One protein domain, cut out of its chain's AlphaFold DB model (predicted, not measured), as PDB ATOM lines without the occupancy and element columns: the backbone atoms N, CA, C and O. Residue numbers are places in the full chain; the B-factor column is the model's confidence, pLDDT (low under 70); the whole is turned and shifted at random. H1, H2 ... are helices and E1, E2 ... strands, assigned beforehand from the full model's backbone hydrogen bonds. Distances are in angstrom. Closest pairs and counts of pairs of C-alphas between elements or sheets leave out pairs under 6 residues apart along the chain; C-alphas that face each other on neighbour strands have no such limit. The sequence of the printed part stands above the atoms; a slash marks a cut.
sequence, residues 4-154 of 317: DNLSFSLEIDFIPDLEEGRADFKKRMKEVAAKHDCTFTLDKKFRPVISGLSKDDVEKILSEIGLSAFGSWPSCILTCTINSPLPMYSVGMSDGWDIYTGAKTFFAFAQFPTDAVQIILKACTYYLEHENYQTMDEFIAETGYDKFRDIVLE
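What this domain is: This is residues 4 to 154 of the 317 residues of the protein "DUF1858 domain-containing protein" of Dialister micraerophilus DSM 19965 (UniProt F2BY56). A strongly twisted wall of seven strands has H1, H2 and H3 over one face and no named helix on the other. H4 and H5 stand at one end of the length, beside residues 119 to 127 of H3. The 151 printed residues, with five named helices and seven named strands, run E1 H1 E2 E3 H2 E4 E5 E6 E7 H3 H4 H5; the antiparallel sheet has the order E2 E3 E1 E4 E5 E6 E7. The class is mixed; the whole is compact, with a radius of gyration of the C-alphas of 15.8 A, and elongated, spanning 47 by 28 by 27 A.

How they stand to each other: Start at the sheet: edge strand E2, residues 39 to 42, then E3, 48 to 53, E1, 8 to 14, E4, 77 to 83, E5, 88 to 93, E6, 96 to 101, and edge strand E7, 105 to 110. Look within hydrogen-bond range for N 41 and O 49, 2.9 A, in the hairpin E2 and E3; N 10 and O 50, 2.8 A, between E3 and E1; and N 11 and O 81, 2.9 A, between E1 and E4. E4 to E7 form a meander of antiparallel hairpins, with N 82 and O 90 at 2.7 A, N 91 and O 98 at 2.8 A, and N 99 and O 108 at 2.8 A. H1, residues 22 to 35, is on the sheet at a height of 8.9 A and runs along the strands, 17 degrees from E3 on the local plane. H2, residues 57 to 65, is on the same face and touches H1, Met 29 and Ile 65 having the closest C-alphas at 5.9 A. E1, H1, E2 and E3, H2, E4 are split strand-helix-strand units, same-way strands with another strand between, with right-handed crossovers. H3, residues 113 to 130, is also on that face and touches H2 with residues 113 to 117 alone; the closest C-alphas, of Glu 59 and Pro 113, are 6.0 A apart. H5, residues 145 to 153, touches H3 at a steep tilt of 62 degrees, with C-alphas of Ala 123 and Val 152 closest at 5.6 A. H4, residues 136 to 143, is close to but not clearly touching H3, the closest C-alphas, of Tyr 127 and Met 136, being 6.6 A apart. In these five helices every O i to N i+4 pair is within hydrogen-bond range.

Where its parts are: Find C-alpha 8 at (-10.433, 43.894, 13.228), where E1 begins its 19.8 A. From C-alpha 113 at (-5.658, 35.285, 19.968), H3 runs 25.9 A; H5 ends at C-alpha 153 at (-18.446, 34.236, 28.772).

The domain as a whole: The C-alphas farthest apart, of Glu 20 and Asn 132, are 48.9 A apart. The printed part has no cut, and H2 to E4 is the long link. Residues 4 to 5, 69 to 72, 94 to 95 and 103 to 104 are under 70 in pLDDT.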
ATOM      1  N   ASP A   4     -21.628  39.979  11.092       60.94
ATOM      2  CA  ASP A   4     -20.883  39.398   9.968       60.94
ATOM      3  C   ASP A   4     -19.916  40.378   9.277       60.94
ATOM      4  O   ASP A   4     -19.105  39.966   8.453       60.94
ATOM      5  N   ASN A   5     -19.992  41.673   9.602       68.50
ATOM      6  CA  ASN A   5     -19.177  42.736   9.010       68.50
ATOM      7  C   ASN A   5     -18.194  43.372  10.010       68.50
ATOM      8  O   ASN A   5     -17.645  44.440   9.728       68.50
ATOM      9  N   LEU A   6     -17.983  42.767  11.185       84.12
ATOM     10  CA  LEU A   6     -16.974  43.247  12.129       84.12
ATOM     11  C   LEU A   6     -15.570  42.984  11.569       84.12
ATOM     12  O   LEU A   6     -15.156  41.841  11.392       84.12
ATOM     13  N   SER A   7     -14.843  44.066  11.294       91.94
ATOM     14  CA  SER A   7     -13.442  44.026  10.878       91.94
ATOM     15  C   SER A   7     -12.527  44.389  12.039       91.94
ATOM     16  O   SER A   7     -12.770  45.385  12.722       91.94
ATOM     17  N   PHE A   8     -11.437  43.654  12.202       95.69
ATOM     18  CA  PHE A   8     -10.433  43.894  13.228       95.69
ATOM     19  C   PHE A   8      -9.248  44.694  12.679       95.69
ATOM     20  O   PHE A   8      -9.033  44.815  11.465       95.69
ATOM     21  N   SER A   9      -8.459  45.246  13.596       96.56
ATOM     22  CA  SER A   9      -7.142  45.804  13.291       96.56
ATOM     23  C   SER A   9      -6.108  45.377  14.324       96.56
ATOM     24  O   SER A   9      -6.446  45.172  15.484       96.56
ATOM     25  N   LEU A  10      -4.862  45.232  13.883       96.62
ATOM     26  CA  LEU A  10      -3.698  44.956  14.716       96.62
ATOM     27  C   LEU A  10      -2.873  46.228  14.824       96.62
ATOM     28  O   LEU A  10      -2.417  46.742  13.804       96.62
ATOM     29  N   GLU A  11      -2.670  46.718  16.035       95.25
ATOM     30  CA  GLU A  11      -1.844  47.881  16.343       95.25
ATOM     31  C   GLU A  11      -0.650  47.453  17.189       95.25
ATOM     32  O   GLU A  11      -0.795  46.656  18.109       95.25
ATOM     33  N   ILE A  12       0.534  47.967  16.874       94.19
ATOM     34  CA  ILE A  12       1.774  47.537  17.516       94.19
ATOM     35  C   ILE A  12       2.385  48.684  18.304       94.19
ATOM     36  O   ILE A  12       2.704  49.739  17.744       94.19
ATOM     37  N   ASP A  13       2.645  48.431  19.577       87.25
ATOM     38  CA  ASP A  13       3.445  49.303  20.419       87.25
ATOM     39  C   ASP A  13       4.867  48.734  20.503       87.25
ATOM     40  O   ASP A  13       5.083  47.561  20.807       87.25
ATOM     41  N   PHE A  14       5.860  49.563  20.179       88.00
ATOM     42  CA  PHE A  14       7.271  49.199  20.318       88.00
ATOM     43  C   PHE A  14       7.789  49.590  21.701       88.00
ATOM     44  O   PHE A  14       7.362  50.603  22.254       88.00
ATOM     45  N   ILE A  15       8.781  48.855  22.206       82.06
ATOM     46  CA  ILE A  15       9.517  49.227  23.422       82.06
ATOM     47  C   ILE A  15      10.218  50.569  23.180       82.06
ATOM     48  O   ILE A  15      11.079  50.591  22.300       82.06
ATOM     49  N   PRO A  16       9.910  51.661  23.913       77.12
ATOM     50  CA  PRO A  16      10.329  53.030  23.583       77.12
ATOM     51  C   PRO A  16      11.820  53.212  23.268       77.12
ATOM     52  O   PRO A  16      12.141  53.857  22.267       77.12
ATOM     53  N   ASP A  17      12.699  52.560  24.029       83.81
ATOM     54  CA  ASP A  17      14.156  52.749  23.958       83.81
ATOM     55  C   ASP A  17      14.886  51.762  23.028       83.81
ATOM     56  O   ASP A  17      16.104  51.840  22.870       83.81
ATOM     57  N   LEU A  18      14.163  50.842  22.377       83.44
ATOM     58  CA  LEU A  18      14.751  49.821  21.506       83.44
ATOM     59  C   LEU A  18      14.353  50.014  20.038       83.44
ATOM     60  O   LEU A  18      13.256  49.637  19.625       83.44
ATOM     61  N   GLU A  19      15.249  50.591  19.235       89.00
ATOM     62  CA  GLU A  19      15.021  50.837  17.800       89.00
ATOM     63  C   GLU A  19      15.383  49.651  16.892       89.00
ATOM     64  O   GLU A  19      14.847  49.531  15.783       89.00
ATOM     65  N   GLU A  20      16.282  48.780  17.350       93.25
ATOM     66  CA  GLU A  20      16.751  47.622  16.590       93.25
ATOM     67  C   GLU A  20      15.577  46.705  16.211       93.25
ATOM     68  O   GLU A  20      14.688  46.440  17.011       93.25
ATOM     69  N   GLY A  21      15.524  46.251  14.955       90.50
ATOM     70  CA  GLY A  21      14.465  45.363  14.459       90.50
ATOM     71  C   GLY A  21      13.138  46.039  14.076       90.50
ATOM     72  O   GLY A  21      12.380  45.462  13.292       90.50
ATOM     73  N   ARG A  22      12.858  47.284  14.503       93.56
ATOM     74  CA  ARG A  22      11.580  47.965  14.185       93.56
ATOM     75  C   ARG A  22      11.356  48.162  12.686       93.56
ATOM     76  O   ARG A  22      10.236  48.011  12.198       93.56
ATOM     77  N   ALA A  23      12.399  48.549  11.949       94.00
ATOM     78  CA  ALA A  23      12.305  48.810  10.511       94.00
ATOM     79  C   ALA A  23      11.979  47.530   9.724       94.00
ATOM     80  O   ALA A  23      11.089  47.536   8.869       94.00
ATOM     81  N   ASP A  24      12.647  46.431  10.070       94.75
ATOM     82  CA  ASP A  24      12.415  45.120   9.467       94.75
ATOM     83  C   ASP A  24      11.024  44.590   9.813       94.75
ATOM     84  O   ASP A  24      10.316  44.084   8.939       94.75
ATOM     85  N   PHE A  25      10.579  44.788  11.056       95.31
ATOM     86  CA  PHE A  25       9.235  44.416  11.478       95.31
ATOM     87  C   PHE A  25       8.154  45.204  10.720       95.31
ATOM     88  O   PHE A  25       7.239  44.606  10.155       95.31
ATOM     89  N   LYS A  26       8.293  46.533  10.597       96.12
ATOM     90  CA  LYS A  26       7.378  47.372   9.796       96.12
ATOM     91  C   LYS A  26       7.318  46.926   8.335       96.12
ATOM     92  O   LYS A  26       6.242  46.906   7.739       96.12
ATOM     93  N   LYS A  27       8.464  46.566   7.749       96.56
ATOM     94  CA  LYS A  27       8.529  46.037   6.384       96.56
ATOM     95  C   LYS A  27       7.755  44.722   6.267       96.56
ATOM     96  O   LYS A  27       6.924  44.606   5.369       96.56
ATOM     97  N   ARG A  28       7.958  43.787   7.201       96.44
ATOM     98  CA  ARG A  28       7.220  42.518   7.256       96.44
ATOM     99  C   ARG A  28       5.715  42.742   7.382       96.44
ATOM    100  O   ARG A  28       4.961  42.167   6.609       96.44
ATOM    101  N   MET A  29       5.273  43.612   8.291       96.94
ATOM    102  CA  MET A  29       3.851  43.947   8.439       96.94
ATOM    103  C   MET A  29       3.245  44.468   7.134       96.94
ATOM    104  O   MET A  29       2.152  44.059   6.756       96.94
ATOM    105  N   LYS A  30       3.962  45.340   6.416       97.25
ATOM    106  CA  LYS A  30       3.508  45.870   5.125       97.25
ATOM    107  C   LYS A  30       3.397  44.782   4.052       97.25
ATOM    108  O   LYS A  30       2.447  44.799   3.273       97.25
ATOM    109  N   GLU A  31       4.353  43.855   4.001       97.44
ATOM    110  CA  GLU A  31       4.340  42.717   3.071       97.44
ATOM    111  C   GLU A  31       3.189  41.746   3.377       97.44
ATOM    112  O   GLU A  31       2.467  41.350   2.463       97.44
ATOM    113  N   VAL A  32       2.975  41.419   4.656       96.88
ATOM    114  CA  VAL A  32       1.876  40.549   5.099       96.88
ATOM    115  C   VAL A  32       0.522  41.210   4.841       96.88
ATOM    116  O   VAL A  32      -0.360  40.565   4.284       96.88
ATOM    117  N   ALA A  33       0.358  42.500   5.144       96.19
ATOM    118  CA  ALA A  33      -0.889  43.215   4.868       96.19
ATOM    119  C   ALA A  33      -1.264  43.150   3.377       96.19
ATOM    120  O   ALA A  33      -2.385  42.783   3.042       96.19
ATOM    121  N   ALA A  34      -0.303  43.408   2.482       94.88
ATOM    122  CA  ALA A  34      -0.524  43.325   1.039       94.88
ATOM    123  C   ALA A  34      -0.855  41.901   0.555       94.88
ATOM    124  O   ALA A  34      -1.579  41.743  -0.423       94.88
ATOM    125  N   LYS A  35      -0.327  40.866   1.220       95.94
ATOM    126  CA  LYS A  35      -0.581  39.456   0.886       95.94
ATOM    127  C   LYS A  35      -2.016  39.011   1.205       95.94
ATOM    128  O   LYS A  35      -2.512  38.120   0.523       95.94
ATOM    129  N   HIS A  36      -2.656  39.599   2.217       93.31
ATOM    130  CA  HIS A  36      -4.025  39.255   2.646       93.31
ATOM    131  C   HIS A  36      -5.037  40.368   2.335       93.31
ATOM    132  O   HIS A  36      -6.030  40.497   3.042       93.31
ATOM    133  N   ASP A  37      -4.770  41.207   1.325       92.56
ATOM    134  CA  ASP A  37      -5.644  42.321   0.909       92.56
ATOM    135  C   ASP A  37      -6.042  43.286   2.054       92.56
ATOM    136  O   ASP A  37      -7.070  43.964   2.009       92.56
ATOM    137  N   CYS A  38      -5.196  43.385   3.084       94.50
ATOM    138  CA  CYS A  38      -5.356  44.270   4.235       94.50
ATOM    139  C   CYS A  38      -4.596  45.590   4.034       94.50
ATOM    140  O   CYS A  38      -3.674  45.706   3.220       94.50
ATOM    141  N   THR A  39      -4.939  46.609   4.823       96.31
ATOM    142  CA  THR A  39      -4.287  47.924   4.730       96.31
ATOM    143  C   THR A  39      -3.236  48.094   5.820       96.31
ATOM    144  O   THR A  39      -3.538  47.936   6.996       96.31
ATOM    145  N   PHE A  40      -2.015  48.478   5.439       97.56
ATOM    146  CA  PHE A  40      -0.976  48.911   6.378       97.56
ATOM    147  C   PHE A  40      -0.936  50.440   6.478       97.56
ATOM    148  O   PHE A  40      -0.773  51.125   5.462       97.56
ATOM    149  N   THR A  41      -1.012  50.977   7.692       96.75
ATOM    150  CA  THR A  41      -0.880  52.413   7.971       96.75
ATOM    151  C   THR A  41       0.020  52.669   9.179       96.75
ATOM    152  O   THR A  41       0.420  51.753   9.896       96.75
ATOM    153  N   LEU A  42       0.378  53.938   9.378       93.88
ATOM    154  CA  LEU A  42       0.933  54.422  10.636       93.88
ATOM    155  C   LEU A  42      -0.113  55.319  11.293       93.88
ATOM    156  O   LEU A  42      -0.687  56.182  10.622       93.88
ATOM    157  N   ASP A  43      -0.358  55.123  12.584       86.38
ATOM    158  CA  ASP A  43      -1.265  55.977  13.343       86.38
ATOM    159  C   ASP A  43      -0.636  57.356  13.650       86.38
ATOM    160  O   ASP A  43       0.489  57.677  13.250       86.38
ATOM    161  N   LYS A  44      -1.353  58.195  14.408       82.38
ATOM    162  CA  LYS A  44      -0.878  59.536  14.806       82.38
ATOM    163  C   LYS A  44       0.391  59.513  15.673       82.38
ATOM    164  O   LYS A  44       1.064  60.535  15.766       82.38
ATOM    165  N   LYS A  45       0.695  58.384  16.314       81.81
ATOM    166  CA  LYS A  45       1.878  58.149  17.151       81.81
ATOM    167  C   LYS A  45       2.963  57.356  16.407       81.81
ATOM    168  O   LYS A  45       3.922  56.916  17.032       81.81
ATOM    169  N   PHE A  46       2.843  57.195  15.086       84.44
ATOM    170  CA  PHE A  46       3.756  56.412  14.244       84.44
ATOM    171  C   PHE A  46       3.814  54.911  14.575       84.44
ATOM    172  O   PHE A  46       4.785  54.227  14.213       84.44
ATOM    173  N   ARG A  47       2.767  54.391  15.218       88.38
ATOM    174  CA  ARG A  47       2.580  52.967  15.485       88.38
ATOM    175  C   ARG A  47       2.073  52.274  14.225       88.38
ATOM    176  O   ARG A  47       1.201  52.827  13.549       88.38
ATOM    177  N   PRO A  48       2.643  51.121  13.845       95.81
ATOM    178  CA  PRO A  48       2.201  50.407  12.668       95.81
ATOM    179  C   PRO A  48       0.896  49.673  12.945       95.81
ATOM    180  O   PRO A  48       0.741  49.024  13.977       95.81
ATOM    181  N   VAL A  49      -0.021  49.786  11.988       97.19
ATOM    182  CA  VAL A  49      -1.364  49.218  12.067       97.19
ATOM    183  C   VAL A  49      -1.649  48.410  10.806       97.19
ATOM    184  O   VAL A  49      -1.401  48.892   9.698       97.19
ATOM    185  N   ILE A  50      -2.186  47.201  10.967       97.75
ATOM    186  CA  ILE A  50      -2.848  46.452   9.889       97.75
ATOM    187  C   ILE A  50      -4.347  46.511  10.157       97.75
ATOM    188  O   ILE A  50      -4.784  46.141  11.240       97.75
ATOM    189  N   SER A  51      -5.140  46.973   9.197       96.25
ATOM    190  CA  SER A  51      -6.597  47.064   9.321       96.25
ATOM    191  C   SER A  51      -7.321  46.321   8.201       96.25
ATOM    192  O   SER A  51      -6.761  46.085   7.125       96.25
ATOM    193  N   GLY A  52      -8.582  45.971   8.470       93.56
ATOM    194  CA  GLY A  52      -9.441  45.244   7.533       93.56
ATOM    195  C   GLY A  52      -9.381  43.725   7.689       93.56
ATOM    196  O   GLY A  52      -9.717  43.022   6.745       93.56
ATOM    197  N   LEU A  53      -8.959  43.220   8.852       94.50
ATOM    198  CA  LEU A  53      -8.876  41.783   9.098       94.50
ATOM    199  C   LEU A  53     -10.270  41.209   9.375       94.50
ATOM    200  O   LEU A  53     -11.032  41.789  10.151       94.50
ATOM    201  N   SER A  54     -10.583  40.046   8.805       92.38
ATOM    202  CA  SER A  54     -11.692  39.226   9.300       92.38
ATOM    203  C   SER A  54     -11.285  38.497  10.586       92.38
ATOM    204  O   SER A  54     -10.098  38.410  10.907       92.38
ATOM    205  N   LYS A  55     -12.254  37.931  11.318       88.75
ATOM    206  CA  LYS A  55     -11.973  37.129  12.524       88.75
ATOM    207  C   LYS A  55     -11.008  35.962  12.253       88.75
ATOM    208  O   LYS A  55     -10.175  35.660  13.098       88.75
ATOM    209  N   ASP A  56     -11.104  35.350  11.071       88.94
ATOM    210  CA  ASP A  56     -10.330  34.160  10.700       88.94
ATOM    211  C   ASP A  56      -8.905  34.531  10.241       88.94
ATOM    212  O   ASP A  56      -7.995  33.704  10.271       88.94
ATOM    213  N   ASP A  57      -8.683  35.793   9.853       91.62
ATOM    214  CA  ASP A  57      -7.372  36.283   9.416       91.62
ATOM    215  C   ASP A  57      -6.469  36.711  10.579       91.62
ATOM    216  O   ASP A  57      -5.250  36.746  10.409       91.62
ATOM    217  N   VAL A  58      -7.030  37.033  11.754       93.25
ATOM    218  CA  VAL A  58      -6.277  37.594  12.891       93.25
ATOM    219  C   VAL A  58      -5.118  36.690  13.312       93.25
ATOM    220  O   VAL A  58      -3.965  37.117  13.274       93.25
ATOM    221  N   GLU A  59      -5.396  35.432  13.663       91.00
ATOM    222  CA  GLU A  59      -4.370  34.481  14.118       91.00
ATOM    223  C   GLU A  59      -3.327  34.204  13.028       91.00
ATOM    224  O   GLU A  59      -2.119  34.175  13.283       91.00
ATOM    225  N   LYS A  60      -3.786  34.060  11.783       91.75
ATOM    226  CA  LYS A  60      -2.923  33.804  10.629       91.75
ATOM    227  C   LYS A  60      -1.955  34.960  10.386       91.75
ATOM    228  O   LYS A  60      -0.760  34.731  10.198       91.75
ATOM    229  N   ILE A  61      -2.449  36.199  10.398       95.12
ATOM    230  CA  ILE A  61      -1.624  37.393  10.195       95.12
ATOM    231  C   ILE A  61      -0.648  37.567  11.356       95.12
ATOM    232  O   ILE A  61       0.528  37.813  11.092       95.12
ATOM    233  N   LEU A  62      -1.092  37.382  12.606       93.44
ATOM    234  CA  LEU A  62      -0.232  37.408  13.796       93.44
ATOM    235  C   LEU A  62       0.937  36.421  13.671       93.44
ATOM    236  O   LEU A  62       2.097  36.803  13.837       93.44
ATOM    237  N   SER A  63       0.653  35.179  13.274       91.06
ATOM    238  CA  SER A  63       1.683  34.167  13.025       91.06
ATOM    239  C   SER A  63       2.662  34.591  11.919       91.06
ATOM    240  O   SER A  63       3.876  34.519  12.106       91.06
ATOM    241  N   GLU A  64       2.165  35.111  10.789       93.75
ATOM    242  CA  GLU A  64       3.007  35.524   9.656       93.75
ATOM    243  C   GLU A  64       3.891  36.751   9.946       93.75
ATOM    244  O   GLU A  64       4.990  36.860   9.395       93.75
ATOM    245  N   ILE A  65       3.459  37.669  10.819       93.81
ATOM    246  CA  ILE A  65       4.308  38.786  11.269       93.81
ATOM    247  C   ILE A  65       5.290  38.374  12.379       93.81
ATOM    248  O   ILE A  65       6.274  39.080  12.617       93.81
ATOM    249  N   GLY A  66       5.111  37.191  12.972       89.50
ATOM    250  CA  GLY A  66       5.994  36.616  13.989       89.50
ATOM    251  C   GLY A  66       5.544  36.862  15.430       89.50
ATOM    252  O   GLY A  66       6.388  36.887  16.316       89.50
ATOM    253  N   LEU A  67       4.244  37.064  15.656       88.12
ATOM    254  CA  LEU A  67       3.612  37.213  16.970       88.12
ATOM    255  C   LEU A  67       2.724  35.994  17.258       88.12
ATOM    256  O   LEU A  67       1.501  36.062  17.178       88.12
ATOM    257  N   SER A  68       3.336  34.842  17.530       75.19
ATOM    258  CA  SER A  68       2.598  33.628  17.896       75.19
ATOM    259  C   SER A  68       2.340  33.564  19.399       75.19
ATOM    260  O   SER A  68       3.210  33.934  20.189       75.19
ATOM    261  N   ALA A  69       1.197  33.000  19.795       62.31
ATOM    262  CA  ALA A  69       0.999  32.547  21.171       62.31
ATOM    263  C   ALA A  69       2.087  31.513  21.524       62.31
ATOM    264  O   ALA A  69       2.415  30.669  20.685       62.31
ATOM    265  N   PHE A  70       2.661  31.594  22.729       58.28
ATOM    266  CA  PHE A  70       3.722  30.694  23.222       58.28
ATOM    267  C   PHE A  70       5.063  30.754  22.468       58.28
ATOM    268  O   PHE A  70       5.899  29.861  22.610       58.28
ATOM    269  N   GLY A  71       5.282  31.788  21.653       61.19
ATOM    270  CA  GLY A  71       6.561  32.041  20.992       61.19
ATOM    271  C   GLY A  71       7.231  33.299  21.531       61.19
ATOM    272  O   GLY A  71       6.579  34.185  22.078       61.19
ATOM    273  N   SER A  72       8.541  33.415  21.333       68.44
ATOM    274  CA  SER A  72       9.245  34.664  21.619       68.44
ATOM    275  C   SER A  72       8.847  35.719  20.593       68.44
ATOM    276  O   SER A  72       9.131  35.579  19.400       68.44
ATOM    277  N   TRP A  73       8.195  36.779  21.057       84.94
ATOM    278  CA  TRP A  73       7.926  37.947  20.229       84.94
ATOM    279  C   TRP A  73       9.245  38.629  19.839       84.94
ATOM    280  O   TRP A  73      10.252  38.485  20.541       84.94
ATOM    281  N   PRO A  74       9.291  39.366  18.715       86.44
ATOM    282  CA  PRO A  74      10.461  40.163  18.382       86.44
ATOM    283  C   PRO A  74      10.771  41.129  19.527       86.44
ATOM    284  O   PRO A  74       9.880  41.827  19.997       86.44
ATOM    285  N   SER A  75      12.041  41.212  19.928       87.56
ATOM    286  CA  SER A  75      12.475  41.960  21.119       87.56
ATOM    287  C   SER A  75      12.086  43.438  21.118       87.56
ATOM    288  O   SER A  75      12.011  44.041  22.175       87.56
ATOM    289  N   CYS A  76      11.837  44.035  19.949       86.44
ATOM    290  CA  CYS A  76      11.422  45.430  19.827       86.44
ATOM    291  C   CYS A  76       9.936  45.688  20.117       86.44
ATOM    292  O   CYS A  76       9.543  46.852  20.206       86.44
ATOM    293  N   ILE A  77       9.113  44.646  20.235       87.12
ATOM    294  CA  ILE A  77       7.663  44.742  20.417       87.12
ATOM    295  C   ILE A  77       7.345  44.732  21.908       87.12
ATOM    296  O   ILE A  77       7.790  43.843  22.624       87.12
ATOM    297  N   LEU A  78       6.568  45.718  22.350       82.56
ATOM    298  CA  LEU A  78       6.043  45.783  23.710       82.56
ATOM    299  C   LEU A  78       4.722  45.012  23.790       82.56
ATOM    300  O   LEU A  78       4.607  44.067  24.559       82.56
ATOM    301  N   THR A  79       3.748  45.386  22.960       86.62
ATOM    302  CA  THR A  79       2.430  44.739  22.900       86.62
ATOM    303  C   THR A  79       1.843  44.795  21.489       86.62
ATOM    304  O   THR A  79       2.279  45.567  20.625       86.62
ATOM    305  N   CYS A  80       0.830  43.961  21.251       91.88
ATOM    306  CA  CYS A  80      -0.001  44.006  20.053       91.88
ATOM    307  C   CYS A  80      -1.463  44.139  20.458       91.88
ATOM    308  O   CYS A  80      -2.002  43.262  21.120       91.88
ATOM    309  N   THR A  81      -2.132  45.194  20.012       92.88
ATOM    310  CA  THR A  81      -3.549  45.415  20.290       92.88
ATOM    311  C   THR A  81      -4.413  44.935  19.122       92.88
ATOM    312  O   THR A  81      -4.288  45.447  18.010       92.88
ATOM    313  N   ILE A  82      -5.316  43.982  19.369       95.62
ATOM    314  CA  ILE A  82      -6.438  43.642  18.487       95.62
ATOM    315  C   ILE A  82      -7.589  44.598  18.802       95.62
ATOM    316  O   ILE A  82      -8.234  44.487  19.842       95.62
ATOM    317  N   ASN A  83      -7.889  45.521  17.895       94.25
ATOM    318  CA  ASN A  83      -9.010  46.446  18.039       94.25
ATOM    319  C   ASN A  83     -10.229  45.961  17.252       94.25
ATOM    320  O   ASN A  83     -10.094  45.536  16.099       94.25
ATOM    321  N   SER A  84     -11.415  46.109  17.845       94.12
ATOM    322  CA  SER A  84     -12.693  46.007  17.136       94.12
ATOM    323  C   SER A  84     -13.262  47.399  16.796       94.12
ATOM    324  O   SER A  84     -12.753  48.412  17.277       94.12
ATOM    325  N   PRO A  85     -14.309  47.490  15.955       89.50
ATOM    326  CA  PRO A  85     -14.997  48.753  15.660       89.50
ATOM    327  C   PRO A  85     -15.863  49.286  16.811       89.50
ATOM    328  O   PRO A  85     -16.316  50.429  16.759       89.50
ATOM    329  N   LEU A  86     -16.138  48.446  17.806       92.69
ATOM    330  CA  LEU A  86     -16.851  48.777  19.036       92.69
ATOM    331  C   LEU A  86     -15.828  48.953  20.170       92.69
ATOM    332  O   LEU A  86     -14.660  48.617  19.972       92.69
ATOM    333  N   PRO A  87     -16.197  49.496  21.346       91.12
ATOM    334  CA  PRO A  87     -15.248  49.746  22.434       91.12
ATOM    335  C   PRO A  87     -14.888  48.446  23.176       91.12
ATOM    336  O   PRO A  87     -15.023  48.341  24.388       91.12
ATOM    337  N   MET A  88     -14.424  47.459  22.413       90.81
ATOM    338  CA  MET A  88     -13.851  46.190  22.828       90.81
ATOM    339  C   MET A  88     -12.530  46.019  22.088       90.81
ATOM    340  O   MET A  88     -12.468  46.149  20.860       90.81
ATOM    341  N   TYR A  89     -11.480  45.698  22.821       92.00
ATOM    342  CA  TYR A  89     -10.171  45.423  22.248       92.00
ATOM    343  C   TYR A  89      -9.428  44.437  23.133       92.00
ATOM    344  O   TYR A  89      -9.793  44.223  24.287       92.00
ATOM    345  N   SER A  90      -8.387  43.831  22.582       90.56
ATOM    346  CA  SER A  90      -7.499  42.967  23.332       90.56
ATOM    347  C   SER A  90      -6.056  43.398  23.167       90.56
ATOM    348  O   SER A  90      -5.654  43.779  22.073       90.56
ATOM    349  N   VAL A  91      -5.287  43.349  24.247       87.19
ATOM    350  CA  VAL A  91      -3.855  43.621  24.273       87.19
ATOM    351  C   VAL A  91      -3.139  42.295  24.484       87.19
ATOM    352  O   VAL A  91      -3.299  41.645  25.511       87.19
ATOM    353  N   GLY A  92      -2.380  41.882  23.478       80.88
ATOM    354  CA  GLY A  92      -1.567  40.679  23.497       80.88
ATOM    355  C   GLY A  92      -0.163  40.939  24.020       80.88
ATOM    356  O   GLY A  92       0.461  41.954  23.679       80.88
ATOM    357  N   MET A  93       0.326  39.960  24.772       71.75
ATOM    358  CA  MET A  93       1.703  39.771  25.219       71.75
ATOM    359  C   MET A  93       2.182  38.369  24.791       71.75
ATOM    360  O   MET A  93       1.451  37.615  24.142       71.75
ATOM    361  N   SER A  94       3.432  38.004  25.092       64.62
ATOM    362  CA  SER A  94       4.002  36.709  24.670       64.62
ATOM    363  C   SER A  94       3.289  35.481  25.255       64.62
ATOM    364  O   SER A  94       3.389  34.381  24.704       64.62
ATOM    365  N   ASP A  95       2.575  35.674  26.355       63.75
ATOM    366  CA  ASP A  95       1.953  34.668  27.209       63.75
ATOM    367  C   ASP A  95       0.416  34.704  27.201       63.75
ATOM    368  O   ASP A  95      -0.199  33.788  27.741       63.75
ATOM    369  N   GLY A  96      -0.221  35.677  26.540       75.88
ATOM    370  CA  GLY A  96      -1.679  35.718  26.434       75.88
ATOM    371  C   GLY A  96      -2.255  37.043  25.941       75.88
ATOM    372  O   GLY A  96      -1.544  37.892  25.403       75.88
ATOM    373  N   TRP A  97      -3.573  37.178  26.079       83.69
ATOM    374  CA  TRP A  97      -4.377  38.265  25.527       83.69
ATOM    375  C   TRP A  97      -5.374  38.780  26.565       83.69
ATOM    376  O   TRP A  97      -6.394  38.143  26.836       83.69
ATOM    377  N   ASP A  98      -5.111  39.969  27.099       80.44
ATOM    378  CA  ASP A  98      -6.046  40.685  27.963       80.44
ATOM    379  C   ASP A  98      -7.120  41.353  27.113       80.44
ATOM    380  O   ASP A  98      -6.817  41.916  26.064       80.44
ATOM    381  N   ILE A  99      -8.380  41.301  27.528       84.06
ATOM    382  CA  ILE A  99      -9.524  41.858  26.801       84.06
ATOM    383  C   ILE A  99     -10.130  42.956  27.660       84.06
ATOM    384  O   ILE A  99     -10.380  42.756  28.847       84.06
ATOM    385  N   TYR A 100     -10.408  44.102  27.051       81.75
ATOM    386  CA  TYR A 100     -10.915  45.286  27.727       81.75
ATOM    387  C   TYR A 100     -12.169  45.824  27.049       81.75
ATOM    388  O   TYR A 100     -12.344  45.691  25.834       81.75
ATOM    389  N   THR A 101     -12.997  46.499  27.843       85.56
ATOM    390  CA  THR A 101     -14.120  47.314  27.373       85.56
ATOM    391  C   THR A 101     -13.853  48.802  27.639       85.56
ATOM    392  O   THR A 101     -13.120  49.168  28.568       85.56
ATOM    393  N   GLY A 102     -14.430  49.679  26.815       77.50
ATOM    394  CA  GLY A 102     -14.446  51.125  27.044       77.50
ATOM    395  C   GLY A 102     -13.059  51.734  27.279       77.50
ATOM    396  O   GLY A 102     -12.085  51.458  26.572       77.50
ATOM    397  N   ALA A 103     -12.956  52.570  28.314       69.56
ATOM    398  CA  ALA A 103     -11.743  53.292  28.692       69.56
ATOM    399  C   ALA A 103     -10.759  52.465  29.552       69.56
ATOM    400  O   ALA A 103     -10.130  53.034  30.444       69.56
ATOM    401  N   LYS A 104     -10.577  51.170  29.230       69.00
ATOM    402  CA  LYS A 104      -9.661  50.195  29.881       69.00
ATOM    403  C   LYS A 104     -10.238  49.414  31.068       69.00
ATOM    404  O   LYS A 104      -9.499  49.054  31.980       69.00
ATOM    405  N   THR A 105     -11.528  49.098  31.062       74.75
ATOM    406  CA  THR A 105     -12.074  48.173  32.065       74.75
ATOM    407  C   THR A 105     -11.747  46.739  31.661       74.75
ATOM    408  O   THR A 105     -12.081  46.326  30.552       74.75
ATOM    409  N   PHE A 106     -11.071  45.984  32.529       76.94
ATOM    410  CA  PHE A 106     -10.705  44.591  32.254       76.94
ATOM    411  C   PHE A 106     -11.944  43.699  32.142       76.94
ATOM    412  O   PHE A 106     -12.815  43.720  33.012       76.94
ATOM    413  N   PHE A 107     -12.015  42.907  31.077       75.50
ATOM    414  CA  PHE A 107     -13.166  42.075  30.741       75.50
ATOM    415  C   PHE A 107     -12.875  40.586  30.912       75.50
ATOM    416  O   PHE A 107     -13.583  39.888  31.639       75.50
ATOM    417  N   ALA A 108     -11.838  40.083  30.249       75.50
ATOM    418  CA  ALA A 108     -11.470  38.673  30.272       75.50
ATOM    419  C   ALA A 108     -10.019  38.493  29.821       75.50
ATOM    420  O   ALA A 108      -9.434  39.396  29.235       75.50
ATOM    421  N   PHE A 109      -9.477  37.303  30.050       78.00
ATOM    422  CA  PHE A 109      -8.189  36.884  29.511       78.00
ATOM    423  C   PHE A 109      -8.395  35.677  28.603       78.00
ATOM    424  O   PHE A 109      -9.228  34.809  28.881       78.00
ATOM    425  N   ALA A 110      -7.617  35.629  27.534       72.94
ATOM    426  CA  ALA A 110      -7.577  34.532  26.593       72.94
ATOM    427  C   ALA A 110      -6.132  34.105  26.355       72.94
ATOM    428  O   ALA A 110      -5.253  34.917  26.079       72.94
ATOM    429  N   GLN A 111      -5.895  32.799  26.399       75.25
ATOM    430  CA  GLN A 111      -4.569  32.247  26.154       75.25
ATOM    431  C   GLN A 111      -4.158  32.378  24.676       75.25
ATOM    432  O   GLN A 111      -2.986  32.578  24.355       75.25
ATOM    433  N   PHE A 112      -5.129  32.266  23.768       80.25
ATOM    434  CA  PHE A 112      -4.920  32.321  22.326       80.25
ATOM    435  C   PHE A 112      -5.614  33.546  21.713       80.25
ATOM    436  O   PHE A 112      -6.707  33.921  22.148       80.25
ATOM    437  N   PRO A 113      -5.045  34.139  20.644       86.25
ATOM    438  CA  PRO A 113      -5.658  35.285  19.968       86.25
ATOM    439  C   PRO A 113      -7.051  34.959  19.420       86.25
ATOM    440  O   PRO A 113      -7.930  35.818  19.401       86.25
ATOM    441  N   THR A 114      -7.275  33.715  18.998       86.50
ATOM    442  CA  THR A 114      -8.563  33.255  18.466       86.50
ATOM    443  C   THR A 114      -9.659  33.303  19.524       86.50
ATOM    444  O   THR A 114     -10.759  33.773  19.234       86.50
ATOM    445  N   ASP A 115      -9.352  32.919  20.763       82.50
ATOM    446  CA  ASP A 115     -10.297  33.008  21.877       82.50
ATOM    447  C   ASP A 115     -10.585  34.475  22.229       82.50
ATOM    448  O   ASP A 115     -11.742  34.850  22.428       82.50
ATOM    449  N   ALA A 116      -9.560  35.336  22.207       86.44
ATOM    450  CA  ALA A 116      -9.726  36.772  22.432       86.44
ATOM    451  C   ALA A 116     -10.674  37.406  21.403       86.44
ATOM    452  O   ALA A 116     -11.621  38.114  21.757       86.44
ATOM    453  N   VAL A 117     -10.465  37.093  20.122       92.12
ATOM    454  CA  VAL A 117     -11.331  37.533  19.022       92.12
ATOM    455  C   VAL A 117     -12.753  37.000  19.193       92.12
ATOM    456  O   VAL A 117     -13.705  37.748  18.979       92.12
ATOM    457  N   GLN A 118     -12.927  35.739  19.600       87.62
ATOM    458  CA  GLN A 118     -14.250  35.154  19.828       87.62
ATOM    459  C   GLN A 118     -15.004  35.837  20.971       87.62
ATOM    460  O   GLN A 118     -16.188  36.138  20.816       87.62
ATOM    461  N   ILE A 119     -14.341  36.113  22.094       87.06
ATOM    462  CA  ILE A 119     -14.948  36.815  23.232       87.06
ATOM    463  C   ILE A 119     -15.370  38.228  22.819       87.06
ATOM    464  O   ILE A 119     -16.513  38.624  23.058       87.06
ATOM    465  N   ILE A 120     -14.489  38.967  22.134       93.62
ATOM    466  CA  ILE A 120     -14.811  40.297  21.599       93.62
ATOM    467  C   ILE A 120     -16.014  40.218  20.656       93.62
ATOM    468  O   ILE A 120     -16.934  41.030  20.761       93.62
ATOM    469  N   LEU A 121     -16.037  39.231  19.756       91.00
ATOM    470  CA  LEU A 121     -17.123  39.041  18.801       91.00
ATOM    471  C   LEU A 121     -18.453  38.761  19.507       91.00
ATOM    472  O   LEU A 121     -19.459  39.370  19.146       91.00
ATOM    473  N   LYS A 122     -18.465  37.896  20.528       90.44
ATOM    474  CA  LYS A 122     -19.654  37.617  21.347       90.44
ATOM    475  C   LYS A 122     -20.158  38.875  22.056       90.44
ATOM    476  O   LYS A 122     -21.342  39.181  21.953       90.44
ATOM    477  N   ALA A 123     -19.269  39.638  22.694       91.50
ATOM    478  CA  ALA A 123     -19.618  40.895  23.365       91.50
ATOM    479  C   ALA A 123     -20.234  41.914  22.397       91.50
ATOM    480  O   ALA A 123     -21.290  42.486  22.666       91.50
ATOM    481  N   CYS A 124     -19.591  42.103  21.243       92.69
ATOM    482  CA  CYS A 124     -20.060  42.996  20.187       92.69
ATOM    483  C   CYS A 124     -21.420  42.560  19.634       92.69
ATOM    484  O   CYS A 124     -22.291  43.394  19.408       92.69
ATOM    485  N   THR A 125     -21.602  41.255  19.430       90.50
ATOM    486  CA  THR A 125     -22.855  40.669  18.942       90.50
ATOM    487  C   THR A 125     -23.984  40.908  19.923       90.50
ATOM    488  O   THR A 125     -25.005  41.477  19.549       90.50
ATOM    489  N   TYR A 126     -23.765  40.552  21.188       91.75
ATOM    490  CA  TYR A 126     -24.769  40.718  22.225       91.75
ATOM    491  C   TYR A 126     -25.194  42.184  22.358       91.75
ATOM    492  O   TYR A 126     -26.387  42.471  22.390       91.75
ATOM    493  N   TYR A 127     -24.240  43.120  22.339       93.69
ATOM    494  CA  TYR A 127     -24.548  44.549  22.330       93.69
ATOM    495  C   TYR A 127     -25.381  44.964  21.105       93.69
ATOM    496  O   TYR A 127     -26.447  45.547  21.275       93.69
ATOM    497  N   LEU A 128     -24.955  44.626  19.883       91.62
ATOM    498  CA  LEU A 128     -25.661  45.022  18.654       91.62
ATOM    499  C   LEU A 128     -27.081  44.440  18.545       91.62
ATOM    500  O   LEU A 128     -27.933  45.026  17.881       91.62
ATOM    501  N   GLU A 129     -27.340  43.288  19.163       91.31
ATOM    502  CA  GLU A 129     -28.662  42.650  19.167       91.31
ATOM    503  C   GLU A 129     -29.620  43.232  20.216       91.31
ATOM    504  O   GLU A 129     -30.838  43.136  20.051       91.31
ATOM    505  N   HIS A 130     -29.087  43.837  21.281       91.75
ATOM    506  CA  HIS A 130     -29.863  44.283  22.443       91.75
ATOM    507  C   HIS A 130     -29.822  45.800  22.668       91.75
ATOM    508  O   HIS A 130     -30.548  46.302  23.528       91.75
ATOM    509  N   GLU A 131     -28.999  46.542  21.920       89.31
ATOM    510  CA  GLU A 131     -28.910  47.994  22.041       89.31
ATOM    511  C   GLU A 131     -30.242  48.679  21.710       89.31
ATOM    512  O   GLU A 131     -30.947  48.331  20.760       89.31
ATOM    513  N   ASN A 132     -30.572  49.719  22.478       91.69
ATOM    514  CA  ASN A 132     -31.720  50.577  22.217       91.69
ATOM    515  C   ASN A 132     -31.270  52.038  22.070       91.69
ATOM    516  O   ASN A 132     -31.639  52.904  22.860       91.69
ATOM    517  N   TYR A 133     -30.470  52.302  21.027       89.62
ATOM    518  CA  TYR A 133     -29.895  53.620  20.696       89.62
ATOM    519  C   TYR A 133     -28.931  54.200  21.742       89.62
ATOM    520  O   TYR A 133     -28.733  55.413  21.802       89.62
ATOM    521  N   GLN A 134     -28.318  53.334  22.538       92.75
ATOM    522  CA  GLN A 134     -27.322  53.687  23.545       92.75
ATOM    523  C   GLN A 134     -25.933  53.219  23.118       92.75
ATOM    524  O   GLN A 134     -25.800  52.277  22.337       92.75
ATOM    525  N   THR A 135     -24.892  53.861  23.635       92.75
ATOM    526  CA  THR A 135     -23.509  53.399  23.467       92.75
ATOM    527  C   THR A 135     -23.265  52.095  24.233       92.75
ATOM    528  O   THR A 135     -24.012  51.751  25.149       92.75
ATOM    529  N   MET A 136     -22.203  51.363  23.890       91.94
ATOM    530  CA  MET A 136     -21.857  50.122  24.593       91.94
ATOM    531  C   MET A 136     -21.534  50.367  26.072       91.94
ATOM    532  O   MET A 136     -21.928  49.568  26.915       91.94
ATOM    533  N   ASP A 137     -20.902  51.494  26.405       89.94
ATOM    534  CA  ASP A 137     -20.617  51.858  27.797       89.94
ATOM    535  C   ASP A 137     -21.915  52.095  28.592       89.94
ATOM    536  O   ASP A 137     -22.070  51.583  29.701       89.94
ATOM    537  N   GLU A 138     -22.884  52.808  28.008       92.56
ATOM    538  CA  GLU A 138     -24.213  53.010  28.607       92.56
ATOM    539  C   GLU A 138     -24.979  51.686  28.733       92.56
ATOM    540  O   GLU A 138     -25.578  51.409  29.770       92.56
ATOM    541  N   PHE A 139     -24.914  50.828  27.712       94.75
ATOM    542  CA  PHE A 139     -25.511  49.493  27.733       94.75
ATOM    543  C   PHE A 139     -24.964  48.608  28.851       94.75
ATOM    544  O   PHE A 139     -25.736  47.968  29.567       94.75
ATOM    545  N   ILE A 140     -23.644  48.586  29.027       90.50
ATOM    546  CA  ILE A 140     -22.994  47.818  30.089       90.50
ATOM    547  C   ILE A 140     -23.373  48.388  31.462       90.50
ATOM    548  O   ILE A 140     -23.679  47.620  32.375       90.50
ATOM    549  N   ALA A 141     -23.414  49.715  31.608       88.94
ATOM    550  CA  ALA A 141     -23.816  50.363  32.855       88.94
ATOM    551  C   ALA A 141     -25.270  50.044  33.247       88.94
ATOM    552  O   ALA A 141     -25.544  49.784  34.418       88.94
ATOM    553  N   GLU A 142     -26.194  50.019  32.281       91.81
ATOM    554  CA  GLU A 142     -27.600  49.657  32.511       91.81
ATOM    555  C   GLU A 142     -27.796  48.158  32.774       91.81
ATOM    556  O   GLU A 142     -28.599  47.775  33.627       91.81
ATOM    557  N   THR A 143     -27.062  47.302  32.059       89.75
ATOM    558  CA  THR A 143     -27.136  45.839  32.216       89.75
ATOM    559  C   THR A 143     -26.519  45.377  33.539       89.75
ATOM    560  O   THR A 143     -26.972  44.387  34.121       89.75
ATOM    561  N   GLY A 144     -25.510  46.104  34.021       85.00
ATOM    562  CA  GLY A 144     -24.605  45.678  35.081       85.00
ATOM    563  C   GLY A 144     -23.408  44.928  34.495       85.00
ATOM    564  O   GLY A 144     -23.577  44.002  33.700       85.00
ATOM    565  N   TYR A 145     -22.200  45.329  34.901       80.50
ATOM    566  CA  TYR A 145     -20.946  44.832  34.330       80.50
ATOM    567  C   TYR A 145     -20.799  43.312  34.455       80.50
ATOM    568  O   TYR A 145     -20.596  42.638  33.447       80.50
ATOM    569  N   ASP A 146     -20.989  42.773  35.663       78.75
ATOM    570  CA  ASP A 146     -20.858  41.336  35.938       78.75
ATOM    571  C   ASP A 146     -21.857  40.524  35.115       78.75
ATOM    572  O   ASP A 146     -21.492  39.566  34.450       78.75
ATOM    573  N   LYS A 147     -23.108  40.987  35.045       83.19
ATOM    574  CA  LYS A 147     -24.153  40.325  34.264       83.19
ATOM    575  C   LYS A 147     -23.839  40.315  32.769       83.19
ATOM    576  O   LYS A 147     -24.036  39.303  32.107       83.19
ATOM    577  N   PHE A 148     -23.384  41.442  32.222       86.94
ATOM    578  CA  PHE A 148     -22.969  41.513  30.821       86.94
ATOM    579  C   PHE A 148     -21.792  40.568  30.554       86.94
ATOM    580  O   PHE A 148     -21.791  39.842  29.561       86.94
ATOM    581  N   ARG A 149     -20.816  40.543  31.462       81.69
ATOM    582  CA  ARG A 149     -19.649  39.670  31.384       81.69
ATOM    583  C   ARG A 149     -20.036  38.189  31.431       81.69
ATOM    584  O   ARG A 149     -19.571  37.432  30.580       81.69
ATOM    585  N   ASP A 150     -20.894  37.795  32.364       81.19
ATOM    586  CA  ASP A 150     -21.368  36.417  32.515       81.19
ATOM    587  C   ASP A 150     -22.069  35.946  31.240       81.19
ATOM    588  O   ASP A 150     -21.696  34.924  30.681       81.19
ATOM    589  N   ILE A 151     -22.972  36.755  30.679       86.81
ATOM    590  CA  ILE A 151     -23.680  36.423  29.431       86.81
ATOM    591  C   ILE A 151     -22.718  36.175  28.261       86.81
ATOM    592  O   ILE A 151     -22.946  35.297  27.430       86.81
ATOM    593  N   VAL A 152     -21.645  36.960  28.159       85.56
ATOM    594  CA  VAL A 152     -20.680  36.840  27.057       85.56
ATOM    595  C   VAL A 152     -19.771  35.620  27.221       85.56
ATOM    596  O   VAL A 152     -19.359  35.016  26.222       85.56
ATOM    597  N   LEU A 153     -19.422  35.279  28.462       79.56
ATOM    598  CA  LEU A 153     -18.446  34.236  28.772       79.56
ATOM    599  C   LEU A 153     -19.076  32.879  29.077       79.56
ATOM    600  O   LEU A 153     -18.387  31.868  28.953       79.56
ATOM    601  N   GLU A 154     -20.366  32.830  29.411       73.62
ATOM    602  CA  GLU A 154     -21.114  31.586  29.537       73.62
ATOM    603  C   GLU A 154     -21.073  30.819  28.205       73.62
ATOM    604  O   GLU A 154     -21.569  31.236  27.154       73.62
TER     605      GLU A 154